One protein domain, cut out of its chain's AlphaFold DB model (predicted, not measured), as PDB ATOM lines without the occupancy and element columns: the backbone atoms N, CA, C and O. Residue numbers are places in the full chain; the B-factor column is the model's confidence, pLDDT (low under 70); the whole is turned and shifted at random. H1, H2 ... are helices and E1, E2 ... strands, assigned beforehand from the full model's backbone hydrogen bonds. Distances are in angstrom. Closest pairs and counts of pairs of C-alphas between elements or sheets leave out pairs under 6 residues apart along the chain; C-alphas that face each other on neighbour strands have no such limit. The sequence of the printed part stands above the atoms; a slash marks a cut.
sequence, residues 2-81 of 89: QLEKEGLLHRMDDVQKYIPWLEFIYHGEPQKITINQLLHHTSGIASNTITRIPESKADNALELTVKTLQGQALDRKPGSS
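AT A GLANCE: This is residues 2 to 81 of the 89 residues of the protein "CubicO group peptidase (Beta-lactamase class C family)" of Paenibacillus rhizosphaerae (UniProt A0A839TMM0). What shape? With little regular structure, loops join three corners: hairpin E1 and E2, H1, and H3 with H4. What builds it? The printed part, 80 residues with 28 in H1 E1 E2 H2 H3 H4, is mixed in class and compact, with radius of gyration of the C-alphas 13.3 A and spans 34 by 34 by 21 A.

IN THESE COORDINATES: Which strands? E1 is residues 24 to 26, E2 29 to 31. Which helices? H1 is residues 2 to 5, from C-alpha (177.692, 123.661, 162.240), H2 35 to 39, H3 47 to 52, H4 61 to 67, ending at C-alpha (152.702, 115.678, 161.592).

HOW THE PARTS SIT: What pairs? Antiparallel E1 and E2 have N 31 and O 24 2.8 A apart. Which helices meet? H3 and H4 are close but not clearly touching; their closest C-alphas, 52 and 65, are 7.5 A apart. In H3, 0 of 2 O i to N i+4 pairs but 3 O i to N i+3 pairs are within hydrogen-bond range.

THE WHOLE: Any cut? The printed part has no cut; H1 to E1 is a long link. Low confidence? No printed residue is under 70.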
ATOM      1  N   GLN A   2     177.014 123.438 160.960       75.38
ATOM      2  CA  GLN A   2     177.692 123.661 162.240       75.38
ATOM      3  C   GLN A   2     177.474 122.515 163.247       75.38
ATOM      4  O   GLN A   2     178.446 121.977 163.757       75.38
ATOM      5  N   LEU A   3     176.235 122.038 163.400       75.44
ATOM      6  CA  LEU A   3     175.893 120.922 164.297       75.44
ATOM      7  C   LEU A   3     176.627 119.607 163.981       75.44
ATOM      8  O   LEU A   3     176.931 118.831 164.878       75.44
ATOM      9  N   GLU A   4     176.939 119.353 162.709       76.81
ATOM     10  CA  GLU A   4     177.720 118.172 162.324       76.81
ATOM     11  C   GLU A   4     179.210 118.343 162.616       76.81
ATOM     12  O   GLU A   4     179.866 117.392 163.028       76.81
ATOM     13  N   LYS A   5     179.747 119.561 162.472       74.88
ATOM     14  CA  LYS A   5     181.119 119.872 162.906       74.88
ATOM     15  C   LYS A   5     181.276 119.747 164.422       74.88
ATOM     16  O   LYS A   5     182.348 119.389 164.890       74.88
ATOM     17  N   GLU A   6     180.207 120.023 165.162       84.06
ATOM     18  CA  GLU A   6     180.123 119.866 166.617       84.06
ATOM     19  C   GLU A   6     179.830 118.411 167.043       84.06
ATOM     20  O   GLU A   6     179.805 118.117 168.233       84.06
ATOM     21  N   GLY A   7     179.623 117.489 166.090       82.00
ATOM     22  CA  GLY A   7     179.356 116.072 166.361       82.00
ATOM     23  C   GLY A   7     177.965 115.777 166.935       82.00
ATOM     24  O   GLY A   7     177.704 114.651 167.349       82.00
ATOM     25  N   LEU A   8     177.063 116.764 166.958       82.50
ATOM     26  CA  LEU A   8     175.709 116.639 167.512       82.50
ATOM     27  C   LEU A   8     174.738 115.936 166.552       82.50
ATOM     28  O   LEU A   8     173.737 115.357 166.979       82.50
ATOM     29  N   LEU A   9     175.025 115.976 165.249       86.62
ATOM     30  CA  LEU A   9     174.290 115.219 164.237       86.62
ATOM     31  C   LEU A   9     175.205 114.748 163.117       86.62
ATOM     32  O   LEU A   9     176.138 115.456 162.749       86.62
ATOM     33  N   HIS A  10     174.902 113.608 162.505       89.00
ATOM     34  CA  HIS A  10     175.529 113.212 161.249       89.00
ATOM     35  C   HIS A  10     174.524 113.332 160.112       89.00
ATOM     36  O   HIS A  10     173.386 112.896 160.228       89.00
ATOM     37  N   ARG A  11     174.930 113.888 158.962       88.06
ATOM     38  CA  ARG A  11     174.013 114.015 157.812       88.06
ATOM     39  C   ARG A  11     173.470 112.669 157.327       88.06
ATOM     40  O   ARG A  11     172.398 112.624 156.737       88.06
ATOM     41  N   MET A  12     174.212 111.588 157.549       91.44
ATOM     42  CA  MET A  12     173.785 110.237 157.181       91.44
ATOM     43  C   MET A  12     172.915 109.564 158.245       91.44
ATOM     44  O   MET A  12     172.484 108.434 158.029       91.44
ATOM     45  N   ASP A  13     172.652 110.233 159.372       92.94
ATOM     46  CA  ASP A  13     171.703 109.730 160.355       92.94
ATOM     47  C   ASP A  13     170.302 109.674 159.745       92.94
ATOM     48  O   ASP A  13     169.877 110.573 159.008       92.94
ATOM     49  N   ASP A  14     169.593 108.604 160.091       94.38
ATOM     50  CA  ASP A  14     168.165 108.470 159.849       94.38
ATOM     51  C   ASP A  14     167.416 109.562 160.620       94.38
ATOM     52  O   ASP A  14     167.680 109.800 161.802       94.38
ATOM     53  N   VAL A  15     166.460 110.214 159.969       93.12
ATOM     54  CA  VAL A  15     165.593 111.222 160.582       93.12
ATOM     55  C   VAL A  15     164.836 110.637 161.777       93.12
ATOM     56  O   VAL A  15     164.639 111.336 162.772       93.12
ATOM     57  N   GLN A  16     164.510 109.340 161.748       93.50
ATOM     58  CA  GLN A  16     163.852 108.642 162.856       93.50
ATOM     59  C   GLN A  16     164.673 108.631 164.152       93.50
ATOM     60  O   GLN A  16     164.114 108.488 165.235       93.50
ATOM     61  N   LYS A  17     165.993 108.851 164.084       93.44
ATOM     62  CA  LYS A  17     166.836 109.034 165.276       93.44
ATOM     63  C   LYS A  17     166.432 110.272 166.087       93.44
ATOM     64  O   LYS A  17     166.597 110.283 167.302       93.44
ATOM     65  N   TYR A  18     165.918 111.299 165.413       91.25
ATOM     66  CA  TYR A  18     165.530 112.582 166.005       91.25
ATOM     67  C   TYR A  18     164.014 112.719 166.147       91.25
ATOM     68  O   TYR A  18     163.539 113.356 167.084       91.25
ATOM     69  N   ILE A  19     163.258 112.106 165.231       92.00
ATOM     70  CA  ILE A  19     161.794 112.133 165.203       92.00
ATOM     71  C   ILE A  19     161.277 110.692 165.032       92.00
ATOM     72  O   ILE A  19     160.925 110.296 163.922       92.00
ATOM     73  N   PRO A  20     161.229 109.876 166.106       91.69
ATOM     74  CA  PRO A  20     160.987 108.429 165.999       91.69
ATOM     75  C   PRO A  20     159.644 108.028 165.386       91.69
ATOM     76  O   PRO A  20     159.525 106.950 164.820       91.69
ATOM     77  N   TRP A  21     158.632 108.888 165.498       91.56
ATOM     78  CA  TRP A  21     157.284 108.647 164.978       91.56
ATOM     79  C   TRP A  21     157.118 109.028 163.499       91.56
ATOM     80  O   TRP A  21     156.046 108.813 162.928       91.56
ATOM     81  N   LEU A  22     158.138 109.630 162.878       91.19
ATOM     82  CA  LEU A  22     158.080 110.082 161.493       91.19
ATOM     83  C   LEU A  22     158.469 108.939 160.551       91.19
ATOM     84  O   LEU A  22     159.642 108.689 160.278       91.19
ATOM     85  N   GLU A  23     157.455 108.224 160.076       92.00
ATOM     86  CA  GLU A  23     157.595 107.108 159.144       92.00
ATOM     87  C   GLU A  23     157.216 107.513 157.720       92.00
ATOM     88  O   GLU A  23     156.215 108.197 157.496       92.00
ATOM     89  N   PHE A  24     157.999 107.023 156.757       92.38
ATOM     90  CA  PHE A  24     157.762 107.194 155.328       92.38
ATOM     91  C   PHE A  24     157.588 105.836 154.667       92.38
ATOM     92  O   PHE A  24     158.274 104.877 155.021       92.38
ATOM     93  N   ILE A  25     156.698 105.756 153.682       94.31
ATOM     94  CA  ILE A  25     156.351 104.495 153.024       94.31
ATOM     95  C   ILE A  25     156.614 104.632 151.529       94.31
ATOM     96  O   ILE A  25     156.130 105.559 150.889       94.31
ATOM     97  N   TYR A  26     157.335 103.683 150.943       93.69
ATOM     98  CA  TYR A  26     157.478 103.570 149.492       93.69
ATOM     99  C   TYR A  26     157.005 102.188 149.062       93.69
ATOM    100  O   TYR A  26     157.543 101.181 149.514       93.69
ATOM    101  N   HIS A  27     155.982 102.138 148.207       92.31
ATOM    102  CA  HIS A  27     155.380 100.886 147.724       92.31
ATOM    103  C   HIS A  27     154.956  99.913 148.846       92.31
ATOM    104  O   HIS A  27     155.093  98.703 148.709       92.31
ATOM    105  N   GLY A  28     154.436 100.443 149.957       90.81
ATOM    106  CA  GLY A  28     153.983  99.642 151.102       90.81
ATOM    107  C   GLY A  28     155.084  99.266 152.097       90.81
ATOM    108  O   GLY A  28     154.768  98.761 153.166       90.81
ATOM    109  N   GLU A  29     156.347  99.576 151.795       92.56
ATOM    110  CA  GLU A  29     157.484  99.257 152.657       92.56
ATOM    111  C   GLU A  29     158.014 100.512 153.374       92.56
ATOM    112  O   GLU A  29     158.285 101.523 152.706       92.56
ATOM    113  N   PRO A  30     158.230 100.462 154.704       92.56
ATOM    114  CA  PRO A  30     158.868 101.542 155.446       92.56
ATOM    115  C   PRO A  30     160.243 101.887 154.867       92.56
ATOM    116  O   PRO A  30     161.065 101.006 154.602       92.56
ATOM    117  N   GLN A  31     160.506 103.175 154.673       94.00
ATOM    118  CA  GLN A  31     161.777 103.669 154.156       94.00
ATOM    119  C   GLN A  31     162.510 104.516 155.181       94.00
ATOM    120  O   GLN A  31     161.923 105.331 155.888       94.00
ATOM    121  N   LYS A  32     163.834 104.373 155.169       93.31
ATOM    122  CA  LYS A  32     164.740 105.238 155.914       93.31
ATOM    123  C   LYS A  32     165.061 106.472 155.087       93.31
ATOM    124  O   LYS A  32     165.478 106.347 153.931       93.31
ATOM    125  N   ILE A  33     164.901 107.645 155.689       93.81
ATOM    126  CA  ILE A  33     165.299 108.920 155.096       93.81
ATOM    127  C   ILE A  33     166.382 109.521 155.976       93.81
ATOM    128  O   ILE A  33     166.226 109.636 157.185       93.81
ATOM    129  N   THR A  34     167.489 109.914 155.362       95.00
ATOM    130  CA  THR A  34     168.587 110.592 156.054       95.00
ATOM    131  C   THR A  34     168.396 112.103 156.046       95.00
ATOM    132  O   THR A  34     167.792 112.663 155.125       95.00
ATOM    133  N   ILE A  35     169.002 112.791 157.017       92.81
ATOM    134  CA  ILE A  35     169.050 114.263 157.037       92.81
ATOM    135  C   ILE A  35     169.628 114.804 155.718       92.81
ATOM    136  O   ILE A  35     169.131 115.783 155.164       92.81
ATOM    137  N   ASN A  36     170.646 114.136 155.166       93.31
ATOM    138  CA  ASN A  36     171.261 114.513 153.898       93.31
ATOM    139  C   ASN A  36     170.262 114.516 152.737       93.31
ATOM    140  O   ASN A  36     170.335 115.389 151.877       93.31
ATOM    141  N   GLN A  37     169.357 113.538 152.693       94.19
ATOM    142  CA  GLN A  37     168.382 113.412 151.613       94.19
ATOM    143  C   GLN A  37     167.316 114.507 151.676       94.19
ATOM    144  O   GLN A  37     166.926 115.013 150.625       94.19
ATOM    145  N   LEU A  38     166.898 114.928 152.873       92.44
ATOM    146  CA  LEU A  38     166.025 116.096 153.037       92.44
ATOM    147  C   LEU A  38     166.727 117.368 152.545       92.44
ATOM    148  O   LEU A  38     166.229 118.033 151.637       92.44
ATOM    149  N   LEU A  39     167.942 117.628 153.044       91.94
ATOM    150  CA  LEU A  39     168.738 118.813 152.695       91.94
ATOM    151  C   LEU A  39     169.090 118.920 151.206       91.94
ATOM    152  O   LEU A  39     169.364 120.009 150.720       91.94
ATOM    153  N   HIS A  40     169.137 117.804 150.481       92.69
ATOM    154  CA  HIS A  40     169.443 117.799 149.048       92.69
ATOM    155  C   HIS A  40     168.225 117.499 148.185       92.69
ATOM    156  O   HIS A  40     168.393 117.194 147.007       92.69
ATOM    157  N   HIS A  41     167.010 117.557 148.741       93.00
ATOM    158  CA  HIS A  41     165.791 117.313 147.975       93.00
ATOM    159  C   HIS A  41     165.793 115.964 147.238       93.00
ATOM    160  O   HIS A  41     165.310 115.834 146.122       93.00
ATOM    161  N   THR A  42     166.351 114.936 147.876       94.69
ATOM    162  CA  THR A  42     166.367 113.548 147.390       94.69
ATOM    163  C   THR A  42     165.601 112.614 148.332       94.69
ATOM    164  O   THR A  42     165.802 111.405 148.313       94.69
ATOM    165  N   SER A  43     164.714 113.153 149.172       92.06
ATOM    166  CA  SER A  43     163.898 112.391 150.128       92.06
ATOM    167  C   SER A  43     162.854 111.488 149.463       92.06
ATOM    168  O   SER A  43     162.456 110.490 150.052       92.06
ATOM    169  N   GLY A  44     162.435 111.809 148.235       92.25
ATOM    170  CA  GLY A  44     161.328 111.128 147.553       92.25
ATOM    171  C   GLY A  44     159.943 111.664 147.937       92.25
ATOM    172  O   GLY A  44     158.936 111.121 147.485       92.25
ATOM    173  N   ILE A  45     159.891 112.724 148.754       92.69
ATOM    174  CA  ILE A  45     158.661 113.450 149.075       92.69
ATOM    175  C   ILE A  45     158.260 114.299 147.866       92.69
ATOM    176  O   ILE A  45     159.074 115.051 147.330       92.69
ATOM    177  N   ALA A  46     156.997 114.191 147.462       90.19
ATOM    178  CA  ALA A  46     156.454 114.930 146.333       90.19
ATOM    179  C   ALA A  46     156.377 116.438 146.621       90.19
ATOM    180  O   ALA A  46     155.967 116.871 147.700       90.19
ATOM    181  N   SER A  47     156.703 117.259 145.628       88.12
ATOM    182  CA  SER A  47     156.655 118.728 145.696       88.12
ATOM    183  C   SER A  47     155.258 119.281 146.011       88.12
ATOM    184  O   SER A  47     155.122 120.303 146.685       88.12
ATOM    185  N   ASN A  48     154.207 118.567 145.601       88.31
ATOM    186  CA  ASN A  48     152.811 118.926 145.863       88.31
ATOM    187  C   ASN A  48     152.426 118.897 147.358       88.31
ATOM    188  O   ASN A  48     151.398 119.468 147.732       88.31
ATOM    189  N   THR A  49     153.253 118.297 148.223       87.00
ATOM    190  CA  THR A  49     153.046 118.275 149.679       87.00
ATOM    191  C   THR A  49     153.065 119.664 150.306       87.00
ATOM    192  O   THR A  49     152.514 119.835 151.387       87.00
ATOM    193  N   ILE A  50     153.577 120.683 149.601       85.44
ATOM    194  CA  ILE A  50     153.467 122.095 150.001       85.44
ATOM    195  C   ILE A  50     152.019 122.509 150.313       85.44
ATOM    196  O   ILE A  50     151.780 123.296 151.220       85.44
ATOM    197  N   THR A  51     151.039 121.924 149.617       85.81
ATOM    198  CA  THR A  51     149.605 122.193 149.832       85.81
ATOM    199  C   THR A  51     149.082 121.703 151.184       85.81
ATOM    200  O   THR A  51     147.993 122.091 151.595       85.81
ATOM    201  N   ARG A  52     149.847 120.851 151.877       85.50
ATOM    202  CA  ARG A  52     149.510 120.304 153.196       85.50
ATOM    203  C   ARG A  52     150.085 121.129 154.342       85.50
ATOM    204  O   ARG A  52     149.730 120.865 155.485       85.50
ATOM    205  N   ILE A  53     150.952 122.103 154.058       86.25
ATOM    206  CA  ILE A  53     151.531 122.977 155.078       86.25
ATOM    207  C   ILE A  53     150.427 123.926 155.571       86.25
ATOM    208  O   ILE A  53     149.934 124.737 154.783       86.25
ATOM    209  N   PRO A  54     149.998 123.831 156.843       84.75
ATOM    210  CA  PRO A  54     148.943 124.685 157.365       84.75
ATOM    211  C   PRO A  54     149.430 126.132 157.496       84.75
ATOM    212  O   PRO A  54     150.532 126.388 157.983       84.75
ATOM    213  N   GLU A  55     148.586 127.097 157.132       87.38
ATOM    214  CA  GLU A  55     148.855 128.505 157.421       87.38
ATOM    215  C   GLU A  55     148.649 128.758 158.920       87.38
ATOM    216  O   GLU A  55     147.531 128.712 159.434       87.38
ATOM    217  N   SER A  56     149.737 128.989 159.652       88.81
ATOM    218  CA  SER A  56     149.683 129.284 161.080       88.81
ATOM    219  C   SER A  56     150.904 130.075 161.529       88.81
ATOM    220  O   SER A  56     152.010 129.884 161.029       88.81
ATOM    221  N   LYS A  57     150.695 130.960 162.507       88.50
ATOM    222  CA  LYS A  57     151.757 131.670 163.239       88.50
ATOM    223  C   LYS A  57     151.888 131.189 164.686       88.50
ATOM    224  O   LYS A  57     152.582 131.824 165.471       88.50
ATOM    225  N   ALA A  58     151.170 130.131 165.055       91.62
ATOM    226  CA  ALA A  58     151.242 129.564 166.392       91.62
ATOM    227  C   ALA A  58     152.597 128.882 166.624       91.62
ATOM    228  O   ALA A  58     153.208 128.369 165.685       91.62
ATOM    229  N   ASP A  59     153.021 128.798 167.884       91.75
ATOM    230  CA  ASP A  59     154.315 128.211 168.260       91.75
ATOM    231  C   ASP A  59     154.464 126.739 167.822       91.75
ATOM    232  O   ASP A  59     155.569 126.258 167.585       91.75
ATOM    233  N   ASN A  60     153.348 126.021 167.657       89.25
ATOM    234  CA  ASN A  60     153.313 124.624 167.217       89.25
ATOM    235  C   ASN A  60     153.153 124.439 165.694       89.25
ATOM    236  O   ASN A  60     152.969 123.308 165.239       89.25
ATOM    237  N   ALA A  61     153.204 125.507 164.891       89.56
ATOM    238  CA  ALA A  61     152.971 125.436 163.444       89.56
ATOM    239  C   ALA A  61     153.946 124.481 162.724       89.56
ATOM    240  O   ALA A  61     153.538 123.719 161.843       89.56
ATOM    241  N   LEU A  62     155.220 124.464 163.139       88.50
ATOM    242  CA  LEU A  62     156.232 123.557 162.588       88.50
ATOM    243  C   LEU A  62     155.919 122.095 162.917       88.50
ATOM    244  O   LEU A  62     155.918 121.245 162.031       88.50
ATOM    245  N   GLU A  63     155.585 121.798 164.174       89.00
ATOM    246  CA  GLU A  63     155.228 120.440 164.595       89.00
ATOM    247  C   GLU A  63     153.990 119.929 163.845       89.00
ATOM    248  O   GLU A  63     153.971 118.789 163.378       89.00
ATOM    249  N   LEU A  64     152.972 120.780 163.681       89.50
ATOM    250  CA  LEU A  64     151.773 120.454 162.910       89.50
ATOM    251  C   LEU A  64     152.104 120.147 161.450       89.50
ATOM    252  O   LEU A  64     151.551 119.201 160.896       89.50
ATOM    253  N   THR A  65     153.041 120.888 160.857       90.06
ATOM    254  CA  THR A  65     153.528 120.630 159.497       90.06
ATOM    255  C   THR A  65     154.185 119.257 159.399       90.06
ATOM    256  O   THR A  65     153.807 118.461 158.541       90.06
ATOM    257  N   VAL A  66     155.104 118.921 160.311       90.31
ATOM    258  CA  VAL A  66     155.782 117.610 160.308       90.31
ATOM    259  C   VAL A  66     154.790 116.468 160.542       90.31
ATOM    260  O   VAL A  66     154.893 115.422 159.907       90.31
ATOM    261  N   LYS A  67     153.771 116.668 161.384       90.69
ATOM    262  CA  LYS A  67     152.702 115.678 161.592       90.69
ATOM    263  C   LYS A  67     151.929 115.350 160.314       90.69
ATOM    264  O   LYS A  67     151.462 114.225 160.177       90.69
ATOM    265  N   THR A  68     151.845 116.271 159.349       89.69
ATOM    266  CA  THR A  68     151.203 115.986 158.049       89.69
ATOM    267  C   THR A  68     151.957 114.956 157.203       89.69
ATOM    268  O   THR A  68     151.374 114.387 156.278       89.69
ATOM    269  N   LEU A  69     153.231 114.701 157.523       88.44
ATOM    270  CA  LEU A  69     154.084 113.722 156.847       88.44
ATOM    271  C   LEU A  69     153.998 112.318 157.451       88.44
ATOM    272  O   LEU A  69     154.608 111.394 156.915       88.44
ATOM    273  N   GLN A  70     153.291 112.133 158.568       88.75
ATOM    274  CA  GLN A  70     153.210 110.829 159.213       88.75
ATOM    275  C   GLN A  70     152.555 109.805 158.274       88.75
ATOM    276  O   GLN A  70     151.407 109.973 157.862       88.75
ATOM    277  N   GLY A  71     153.289 108.741 157.932       83.81
ATOM    278  CA  GLY A  71     152.815 107.719 156.997       83.81
ATOM    279  C   GLY A  71     152.734 108.207 155.547       83.81
ATOM    280  O   GLY A  71     152.009 107.624 154.740       83.81
ATOM    281  N   GLN A  72     153.445 109.287 155.202       88.25
ATOM    282  CA  GLN A  72     153.456 109.833 153.850       88.25
ATOM    283  C   GLN A  72     154.003 108.801 152.859       88.25
ATOM    284  O   GLN A  72     155.110 108.273 153.014       88.25
ATOM    285  N   ALA A  73     153.228 108.563 151.801       92.31
ATOM    286  CA  ALA A  73     153.679 107.800 150.652       92.31
ATOM    287  C   ALA A  73     154.704 108.622 149.860       92.31
ATOM    288  O   ALA A  73     154.463 109.785 149.524       92.31
ATOM    289  N   LEU A  74     155.849 108.016 149.581       92.81
ATOM    290  CA  LEU A  74     156.885 108.588 148.740       92.81
ATOM    291  C   LEU A  74     156.576 108.280 147.277       92.81
ATOM    292  O   LEU A  74     156.236 107.145 146.937       92.81
ATOM    293  N   ASP A  75     156.770 109.264 146.405       92.56
ATOM    294  CA  ASP A  75     156.623 109.073 144.957       92.56
ATOM    295  C   ASP A  75     157.827 108.329 144.378       92.56
ATOM    296  O   ASP A  75     157.765 107.736 143.300       92.56
ATOM    297  N   ARG A  76     158.964 108.388 145.082       92.06
ATOM    298  CA  ARG A  76     160.241 107.839 144.630       92.06
ATOM    299  C   ARG A  76     161.026 107.276 145.797       92.06
ATOM    300  O   ARG A  76     160.899 107.717 146.936       92.06
ATOM    301  N   LYS A  77     161.917 106.338 145.490       93.38
ATOM    302  CA  LYS A  77     162.833 105.781 146.484       93.38
ATOM    303  C   LYS A  77     163.767 106.881 147.029       93.38
ATOM    304  O   LYS A  77     164.367 107.592 146.212       93.38
ATOM    305  N   PRO A  78     163.974 106.996 148.355       94.12
ATOM    306  CA  PRO A  78     164.929 107.948 148.918       94.12
ATOM    307  C   PRO A  78     166.328 107.806 148.304       94.12
ATOM    308  O   PRO A  78     166.850 106.701 148.143       94.12
ATOM    309  N   GLY A  79     166.938 108.931 147.937       92.62
ATOM    310  CA  GLY A  79     168.253 109.022 147.300       92.62
ATOM    311  C   GLY A  79     168.282 108.721 145.799       92.62
ATOM    312  O   GLY A  79     169.340 108.854 145.195       92.62
ATOM    313  N   SER A  80     167.165 108.317 145.182       92.06
ATOM    314  CA  SER A  80     167.153 107.910 143.766       92.06
ATOM    315  C   SER A  80     167.144 109.073 142.771       92.06
ATOM    316  O   SER A  80     167.662 108.937 141.667       92.06
ATOM    317  N   SER A  81     166.532 110.201 143.129       92.94
ATOM    318  CA  SER A  81     166.376 111.357 142.241       92.94
ATOM    319  C   SER A  81     166.119 112.634 143.033       92.94
ATOM    320  O   SER A  81     165.743 112.580 144.204       92.94
TER     321      SER A  81